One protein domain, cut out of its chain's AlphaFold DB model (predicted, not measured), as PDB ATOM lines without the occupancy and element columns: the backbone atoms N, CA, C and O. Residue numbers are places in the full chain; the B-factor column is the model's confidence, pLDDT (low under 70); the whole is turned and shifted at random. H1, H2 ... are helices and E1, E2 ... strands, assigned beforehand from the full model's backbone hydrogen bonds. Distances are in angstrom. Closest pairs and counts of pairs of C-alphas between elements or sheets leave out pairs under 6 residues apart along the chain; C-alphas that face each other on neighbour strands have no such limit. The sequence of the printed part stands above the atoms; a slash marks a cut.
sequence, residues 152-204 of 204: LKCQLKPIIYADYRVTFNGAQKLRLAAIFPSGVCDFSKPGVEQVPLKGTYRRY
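This is residues 152 to 204 of the 204 residues of an uncharacterized protein of Acidobacteria bacterium (UniProt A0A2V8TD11). With little regular structure, this is a drawn-out chain: a short two-strand pairing, E1 with E2, lies in the middle, the single helix H1 is toward one end, and a tail of unnamed structure makes the other end. Residues 162 to 167, a loop between E1 and H1, and residues 195 to 204 of the tail stick out free. The printed part has 53 residues, with E1, H1 and E2 in that order, an antiparallel sheet, and a mixed class with only 16 residues in named elements. It is extended, with a radius of gyration of the C-alphas of 16.4 A and spans of 53 by 20 by 12 A.

E1, residues 155 to 157, and E2, residues 184 to 186, are antiparallel neighbours at 114 degrees; N 157 and O 184 are 2.9 A apart, within hydrogen-bond range. A tight link joins H1, residues 170 to 179, to E2. In H1 every O i to N i+4 pair is within hydrogen-bond range.

E1 begins at C-alpha 155 (181.249, 329.962, 288.370) and is 7.0 A long. H1 is 14.5 A long. E2 is 6.5 A long and ends at C-alpha 186 (182.325, 324.652, 289.334).

The C-alphas farthest apart, of Gly 170 and Arg 203, are 53.1 A apart. The printed part has no cut. The E1 to H1 link is long. Residues 198 to 204 have pLDDT under 70.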
ATOM      1  N   LEU A 152     174.740 329.994 295.153       90.56
ATOM      2  CA  LEU A 152     173.511 330.282 294.399       90.56
ATOM      3  C   LEU A 152     173.782 330.416 292.897       90.56
ATOM      4  O   LEU A 152     173.213 329.675 292.101       90.56
ATOM      5  N   LYS A 153     174.695 331.319 292.520       93.94
ATOM      6  CA  LYS A 153     175.230 331.434 291.160       93.94
ATOM      7  C   LYS A 153     176.653 330.892 291.154       93.94
ATOM      8  O   LYS A 153     177.540 331.508 291.734       93.94
ATOM      9  N   CYS A 154     176.863 329.738 290.535       95.56
ATOM     10  CA  CYS A 154     178.183 329.130 290.420       95.56
ATOM     11  C   CYS A 154     179.027 329.838 289.349       95.56
ATOM     12  O   CYS A 154     178.497 330.401 288.388       95.56
ATOM     13  N   GLN A 155     180.346 329.788 289.506       97.12
ATOM     14  CA  GLN A 155     181.249 329.962 288.370       97.12
ATOM     15  C   GLN A 155     181.158 328.718 287.477       97.12
ATOM     16  O   GLN A 155     180.789 327.646 287.959       97.12
ATOM     17  N   LEU A 156     181.465 328.853 286.186       97.38
ATOM     18  CA  LEU A 156     181.398 327.737 285.240       97.38
ATOM     19  C   LEU A 156     182.789 327.164 284.956       97.38
ATOM     20  O   LEU A 156     183.783 327.894 284.940       97.38
ATOM     21  N   LYS A 157     182.839 325.858 284.702       96.94
ATOM     22  CA  LYS A 157     183.998 325.137 284.170       96.94
ATOM     23  C   LYS A 157     183.599 324.331 282.929       96.94
ATOM     24  O   LYS A 157     182.420 323.990 282.786       96.94
ATOM     25  N   PRO A 158     184.550 323.988 282.040       97.38
ATOM     26  CA  PRO A 158     184.281 323.075 280.934       97.38
ATOM     27  C   PRO A 158     183.692 321.742 281.411       97.38
ATOM     28  O   PRO A 158     183.905 321.324 282.550       97.38
ATOM     29  N   ILE A 159     182.974 321.047 280.529       96.62
ATOM     30  CA  ILE A 159     182.479 319.697 280.814       96.62
ATOM     31  C   ILE A 159     183.670 318.734 280.835       96.62
ATOM     32  O   ILE A 159     184.280 318.463 279.801       96.62
ATOM     33  N   ILE A 160     183.971 318.188 282.011       94.50
ATOM     34  CA  ILE A 160     184.997 317.163 282.205       94.50
ATOM     35  C   ILE A 160     184.272 315.849 282.491       94.50
ATOM     36  O   ILE A 160     183.746 315.643 283.579       94.50
ATOM     37  N   TYR A 161     184.211 314.939 281.514       92.56
ATOM     38  CA  TYR A 161     183.443 313.691 281.664       92.56
ATOM     39  C   TYR A 161     183.964 312.779 282.783       92.56
ATOM     40  O   TYR A 161     183.185 312.014 283.342       92.56
ATOM     41  N   ALA A 162     185.249 312.890 283.131       92.25
ATOM     42  CA  ALA A 162     185.852 312.164 284.248       92.25
ATOM     43  C   ALA A 162     185.320 312.604 285.627       92.25
ATOM     44  O   ALA A 162     185.457 311.855 286.590       92.25
ATOM     45  N   ASP A 163     184.671 313.772 285.726       90.19
ATOM     46  CA  ASP A 163     184.063 314.243 286.978       90.19
ATOM     47  C   ASP A 163     182.791 313.460 287.346       90.19
ATOM     48  O   ASP A 163     182.306 313.541 288.477       90.19
ATOM     49  N   TYR A 164     182.216 312.715 286.397       89.56
ATOM     50  CA  TYR A 164     180.959 312.007 286.583       89.56
ATOM     51  C   TYR A 164     181.196 310.529 286.885       89.56
ATOM     52  O   TYR A 164     181.961 309.845 286.214       89.56
ATOM     53  N   ARG A 165     180.441 309.993 287.851       89.81
ATOM     54  CA  ARG A 165     180.472 308.563 288.218       89.81
ATOM     55  C   ARG A 165     179.816 307.639 287.181       89.81
ATOM     56  O   ARG A 165     179.759 306.434 287.394       89.81
ATOM     57  N   VAL A 166     179.269 308.199 286.104       91.12
ATOM     58  CA  VAL A 166     178.569 307.472 285.041       91.12
ATOM     59  C   VAL A 166     179.296 307.648 283.717       91.12
ATOM     60  O   VAL A 166     179.850 308.709 283.431       91.12
ATOM     61  N   THR A 167     179.239 306.624 282.874       94.94
ATOM     62  CA  THR A 167     179.810 306.682 281.528       94.94
ATOM     63  C   THR A 167     178.787 307.245 280.549       94.94
ATOM     64  O   THR A 167     177.730 306.656 280.335       94.94
ATOM     65  N   PHE A 168     179.117 308.374 279.921       95.94
ATOM     66  CA  PHE A 168     178.291 308.978 278.877       95.94
ATOM     67  C   PHE A 168     178.574 308.339 277.515       95.94
ATOM     68  O   PHE A 168     179.726 308.298 277.071       95.94
ATOM     69  N   ASN A 169     177.522 307.925 276.808       97.38
ATOM     70  CA  ASN A 169     177.616 307.573 275.392       97.38
ATOM     71  C   ASN A 169     177.713 308.834 274.503       97.38
ATOM     72  O   ASN A 169     177.474 309.952 274.961       97.38
ATOM     73  N   GLY A 170     178.055 308.665 273.221       97.75
ATOM     74  CA  GLY A 170     178.275 309.787 272.296       97.75
ATOM     75  C   GLY A 170     177.086 310.752 272.187       97.75
ATOM     76  O   GLY A 170     177.272 311.966 272.268       97.75
ATOM     77  N   ALA A 171     175.861 310.229 272.099       98.12
ATOM     78  CA  ALA A 171     174.652 311.051 272.029       98.12
ATOM     79  C   ALA A 171     174.417 311.851 273.323       98.12
ATOM     80  O   ALA A 171     174.044 313.023 273.274       98.12
ATOM     81  N   GLN A 172     174.679 311.251 274.487       97.62
ATOM     82  CA  GLN A 172     174.562 311.938 275.774       97.62
ATOM     83  C   GLN A 172     175.635 313.024 275.942       97.62
ATOM     84  O   GLN A 172     175.323 314.090 276.469       97.62
ATOM     85  N   LYS A 173     176.865 312.794 275.455       97.31
ATOM     86  CA  LYS A 173     177.931 313.812 275.429       97.31
ATOM     87  C   LYS A 173     177.527 315.025 274.590       97.31
ATOM     88  O   LYS A 173     177.587 316.151 275.075       97.31
ATOM     89  N   LEU A 174     177.044 314.788 273.366       97.56
ATOM     90  CA  LEU A 174     176.559 315.849 272.475       97.56
ATOM     91  C   LEU A 174     175.400 316.630 273.104       97.56
ATOM     92  O   LEU A 174     175.409 317.859 273.104       97.56
ATOM     93  N   ARG A 175     174.433 315.927 273.707       97.81
ATOM     94  CA  ARG A 175     173.305 316.563 274.395       97.81
ATOM     95  C   ARG A 175     173.756 317.412 275.587       97.81
ATOM     96  O   ARG A 175     173.248 318.515 275.755       97.81
ATOM     97  N   LEU A 176     174.692 316.923 276.406       95.88
ATOM     98  CA  LEU A 176     175.197 317.668 277.564       95.88
ATOM     99  C   LEU A 176     175.916 318.952 277.127       95.88
ATOM    100  O   LEU A 176     175.647 320.013 277.686       95.88
ATOM    101  N   ALA A 177     176.763 318.867 276.098       96.81
ATOM    102  CA  ALA A 177     177.450 320.023 275.525       96.81
ATOM    103  C   ALA A 177     176.479 321.050 274.921       96.81
ATOM    104  O   ALA A 177     176.687 322.250 275.078       96.81
ATOM    105  N   ALA A 178     175.392 320.591 274.289       98.00
ATOM    106  CA  ALA A 178     174.365 321.472 273.738       98.00
ATOM    107  C   ALA A 178     173.551 322.205 274.822       98.00
ATOM    108  O   ALA A 178     173.192 323.363 274.633       98.00
ATOM    109  N   ILE A 179     173.261 321.553 275.956       97.00
ATOM    110  CA  ILE A 179     172.515 322.166 277.074       97.00
ATOM    111  C   ILE A 179     173.388 323.166 277.843       97.00
ATOM    112  O   ILE A 179     172.890 324.195 278.297       97.00
ATOM    113  N   PHE A 180     174.682 322.874 277.987       96.69
ATOM    114  CA  PHE A 180     175.628 323.683 278.754       96.69
ATOM    115  C   PHE A 180     176.769 324.211 277.870       96.69
ATOM    116  O   PHE A 180     177.932 323.866 278.100       96.69
ATOM    117  N   PRO A 181     176.474 325.074 276.875       97.38
ATOM    118  CA  PRO A 181     177.477 325.544 275.917       97.38
ATOM    119  C   PRO A 181     178.586 326.377 276.576       97.38
ATOM    120  O   PRO A 181     179.711 326.408 276.090       97.38
ATOM    121  N   SER A 182     178.292 327.024 277.708       97.06
ATOM    122  CA  SER A 182     179.260 327.805 278.495       97.06
ATOM    123  C   SER A 182     179.906 327.011 279.639       97.06
ATOM    124  O   SER A 182     180.633 327.587 280.448       97.06
ATOM    125  N   GLY A 183     179.644 325.705 279.724       96.75
ATOM    126  CA  GLY A 183     180.127 324.842 280.796       96.75
ATOM    127  C   GLY A 183     179.127 324.627 281.935       96.75
ATOM    128  O   GLY A 183     178.011 325.147 281.941       96.75
ATOM    129  N   VAL A 184     179.549 323.816 282.902       96.25
ATOM    130  CA  VAL A 184     178.762 323.379 284.066       96.25
ATOM    131  C   VAL A 184     179.267 324.047 285.342       96.25
ATOM    132  O   VAL A 184     180.358 324.612 285.359       96.25
ATOM    133  N   CYS A 185     178.489 323.983 286.425       96.31
ATOM    134  CA  CYS A 185     178.896 324.570 287.698       96.31
ATOM    135  C   CYS A 185     180.230 324.013 288.208       96.31
ATOM    136  O   CYS A 185     180.410 322.805 288.370       96.31
ATOM    137  N   ASP A 186     181.128 324.926 288.557       95.88
ATOM    138  CA  ASP A 186     182.325 324.652 289.334       95.88
ATOM    139  C   ASP A 186     182.038 324.887 290.820       95.88
ATOM    140  O   ASP A 186     182.258 325.972 291.361       95.88
ATOM    141  N   PHE A 187     181.515 323.860 291.490       94.19
ATOM    142  CA  PHE A 187     181.219 323.925 292.924       94.19
ATOM    143  C   PHE A 187     182.468 323.935 293.819       94.19
ATOM    144  O   PHE A 187     182.332 324.108 295.029       94.19
ATOM    145  N   SER A 188     183.675 323.789 293.252       92.75
ATOM    146  CA  SER A 188     184.927 323.969 294.000       92.75
ATOM    147  C   SER A 188     185.237 325.443 294.281       92.75
ATOM    148  O   SER A 188     186.041 325.755 295.160       92.75
ATOM    149  N   LYS A 189     184.574 326.363 293.567       94.19
ATOM    150  CA  LYS A 189     184.758 327.808 293.700       94.19
ATOM    151  C   LYS A 189     183.604 328.466 294.460       94.19
ATOM    152  O   LYS A 189     182.469 327.983 294.413       94.19
ATOM    153  N   PRO A 190     183.852 329.616 295.118       92.81
ATOM    154  CA  PRO A 190     182.780 330.469 295.614       92.81
ATOM    155  C   PRO A 190     181.837 330.900 294.488       92.81
ATOM    156  O   PRO A 190     182.236 331.014 293.321       92.81
ATOM    157  N   GLY A 191     180.589 331.184 294.854       95.06
ATOM    158  CA  GLY A 191     179.620 331.754 293.935       95.06
ATOM    159  C   GLY A 191     180.056 333.117 293.396       95.06
ATOM    160  O   GLY A 191     180.833 333.841 294.016       95.06
ATOM    161  N   VAL A 192     179.535 333.472 292.226       96.38
ATOM    162  CA  VAL A 192     179.738 334.790 291.614       96.38
ATOM    163  C   VAL A 192     179.199 335.866 292.560       96.38
ATOM    164  O   VAL A 192     178.072 335.741 293.040       96.38
ATOM    165  N   GLU A 193     180.011 336.888 292.845       93.75
ATOM    166  CA  GLU A 193     179.743 337.937 293.848       93.75
ATOM    167  C   GLU A 193     179.485 337.421 295.278       93.75
ATOM    168  O   GLU A 193     178.994 338.150 296.145       93.75
ATOM    169  N   GLN A 194     179.819 336.158 295.569       90.56
ATOM    170  CA  GLN A 194     179.686 335.632 296.918       90.56
ATOM    171  C   GLN A 194     180.776 336.228 297.807       90.56
ATOM    172  O   GLN A 194     181.956 335.905 297.686       90.56
ATOM    173  N   VAL A 195     180.354 337.050 298.760       85.94
ATOM    174  CA  VAL A 195     181.236 337.637 299.769       85.94
ATOM    175  C   VAL A 195     181.027 336.985 301.135       85.94
ATOM    176  O   VAL A 195     179.918 336.530 301.446       85.94
ATOM    177  N   PRO A 196     182.052 336.977 302.002       80.75
ATOM    178  CA  PRO A 196     181.875 336.595 303.392       80.75
ATOM    179  C   PRO A 196     180.793 337.433 304.087       80.75
ATOM    180  O   PRO A 196     180.614 338.635 303.843       80.75
ATOM    181  N   LEU A 197     180.084 336.806 305.024       73.75
ATOM    182  CA  LEU A 197     179.230 337.540 305.949       73.75
ATOM    183  C   LEU A 197     180.131 338.476 306.773       73.75
ATOM    184  O   LEU A 197     181.045 338.015 307.443       73.75
ATOM    185  N   LYS A 198     179.869 339.792 306.771       69.12
ATOM    186  CA  LYS A 198     180.624 340.756 307.623       69.12
ATOM    187  C   LYS A 198     180.113 340.759 309.081       69.12
ATOM    188  O   LYS A 198     180.360 341.710 309.807       69.12
ATOM    189  N   GLY A 199     179.329 339.755 309.479       64.62
ATOM    190  CA  GLY A 199     178.676 339.643 310.785       64.62
ATOM    191  C   GLY A 199     177.350 338.883 310.710       64.62
ATOM    192  O   GLY A 199     176.822 338.656 309.622       64.62
ATOM    193  N   THR A 200     176.804 338.495 311.866       60.81
ATOM    194  CA  THR A 200     175.553 337.718 311.956       60.81
ATOM    195  C   THR A 200     174.302 338.536 311.620       60.81
ATOM    196  O   THR A 200     173.305 337.975 311.176       60.81
ATOM    197  N   TYR A 201     174.371 339.862 311.769       56.25
ATOM    198  CA  TYR A 201     173.312 340.794 311.394       56.25
ATOM    199  C   TYR A 201     173.887 341.904 310.515       56.25
ATOM    200  O   TYR A 201     174.880 342.542 310.868       56.25
ATOM    201  N   ARG A 202     173.247 342.145 309.370       51.84
ATOM    202  CA  ARG A 202     173.443 343.361 308.579       51.84
ATOM    203  C   ARG A 202     172.547 344.432 309.198       51.84
ATOM    204  O   ARG A 202     171.335 344.255 309.204       51.84
ATOM    205  N   ARG A 203     173.130 345.497 309.749       50.81
ATOM    206  CA  ARG A 203     172.395 346.755 309.928       50.81
ATOM    207  C   ARG A 203     172.470 347.474 308.585       50.81
ATOM    208  O   ARG A 203     173.578 347.635 308.070       50.81
ATOM    209  N   TYR A 204     171.314 347.750 308.006       47.06
ATOM    210  CA  TYR A 204     171.147 348.591 306.827       47.06
ATOM    211  C   TYR A 204     170.804 350.003 307.285       47.06
ATOM    212  O   TYR A 204     170.119 350.115 308.329       47.06
TER     213      TYR A 204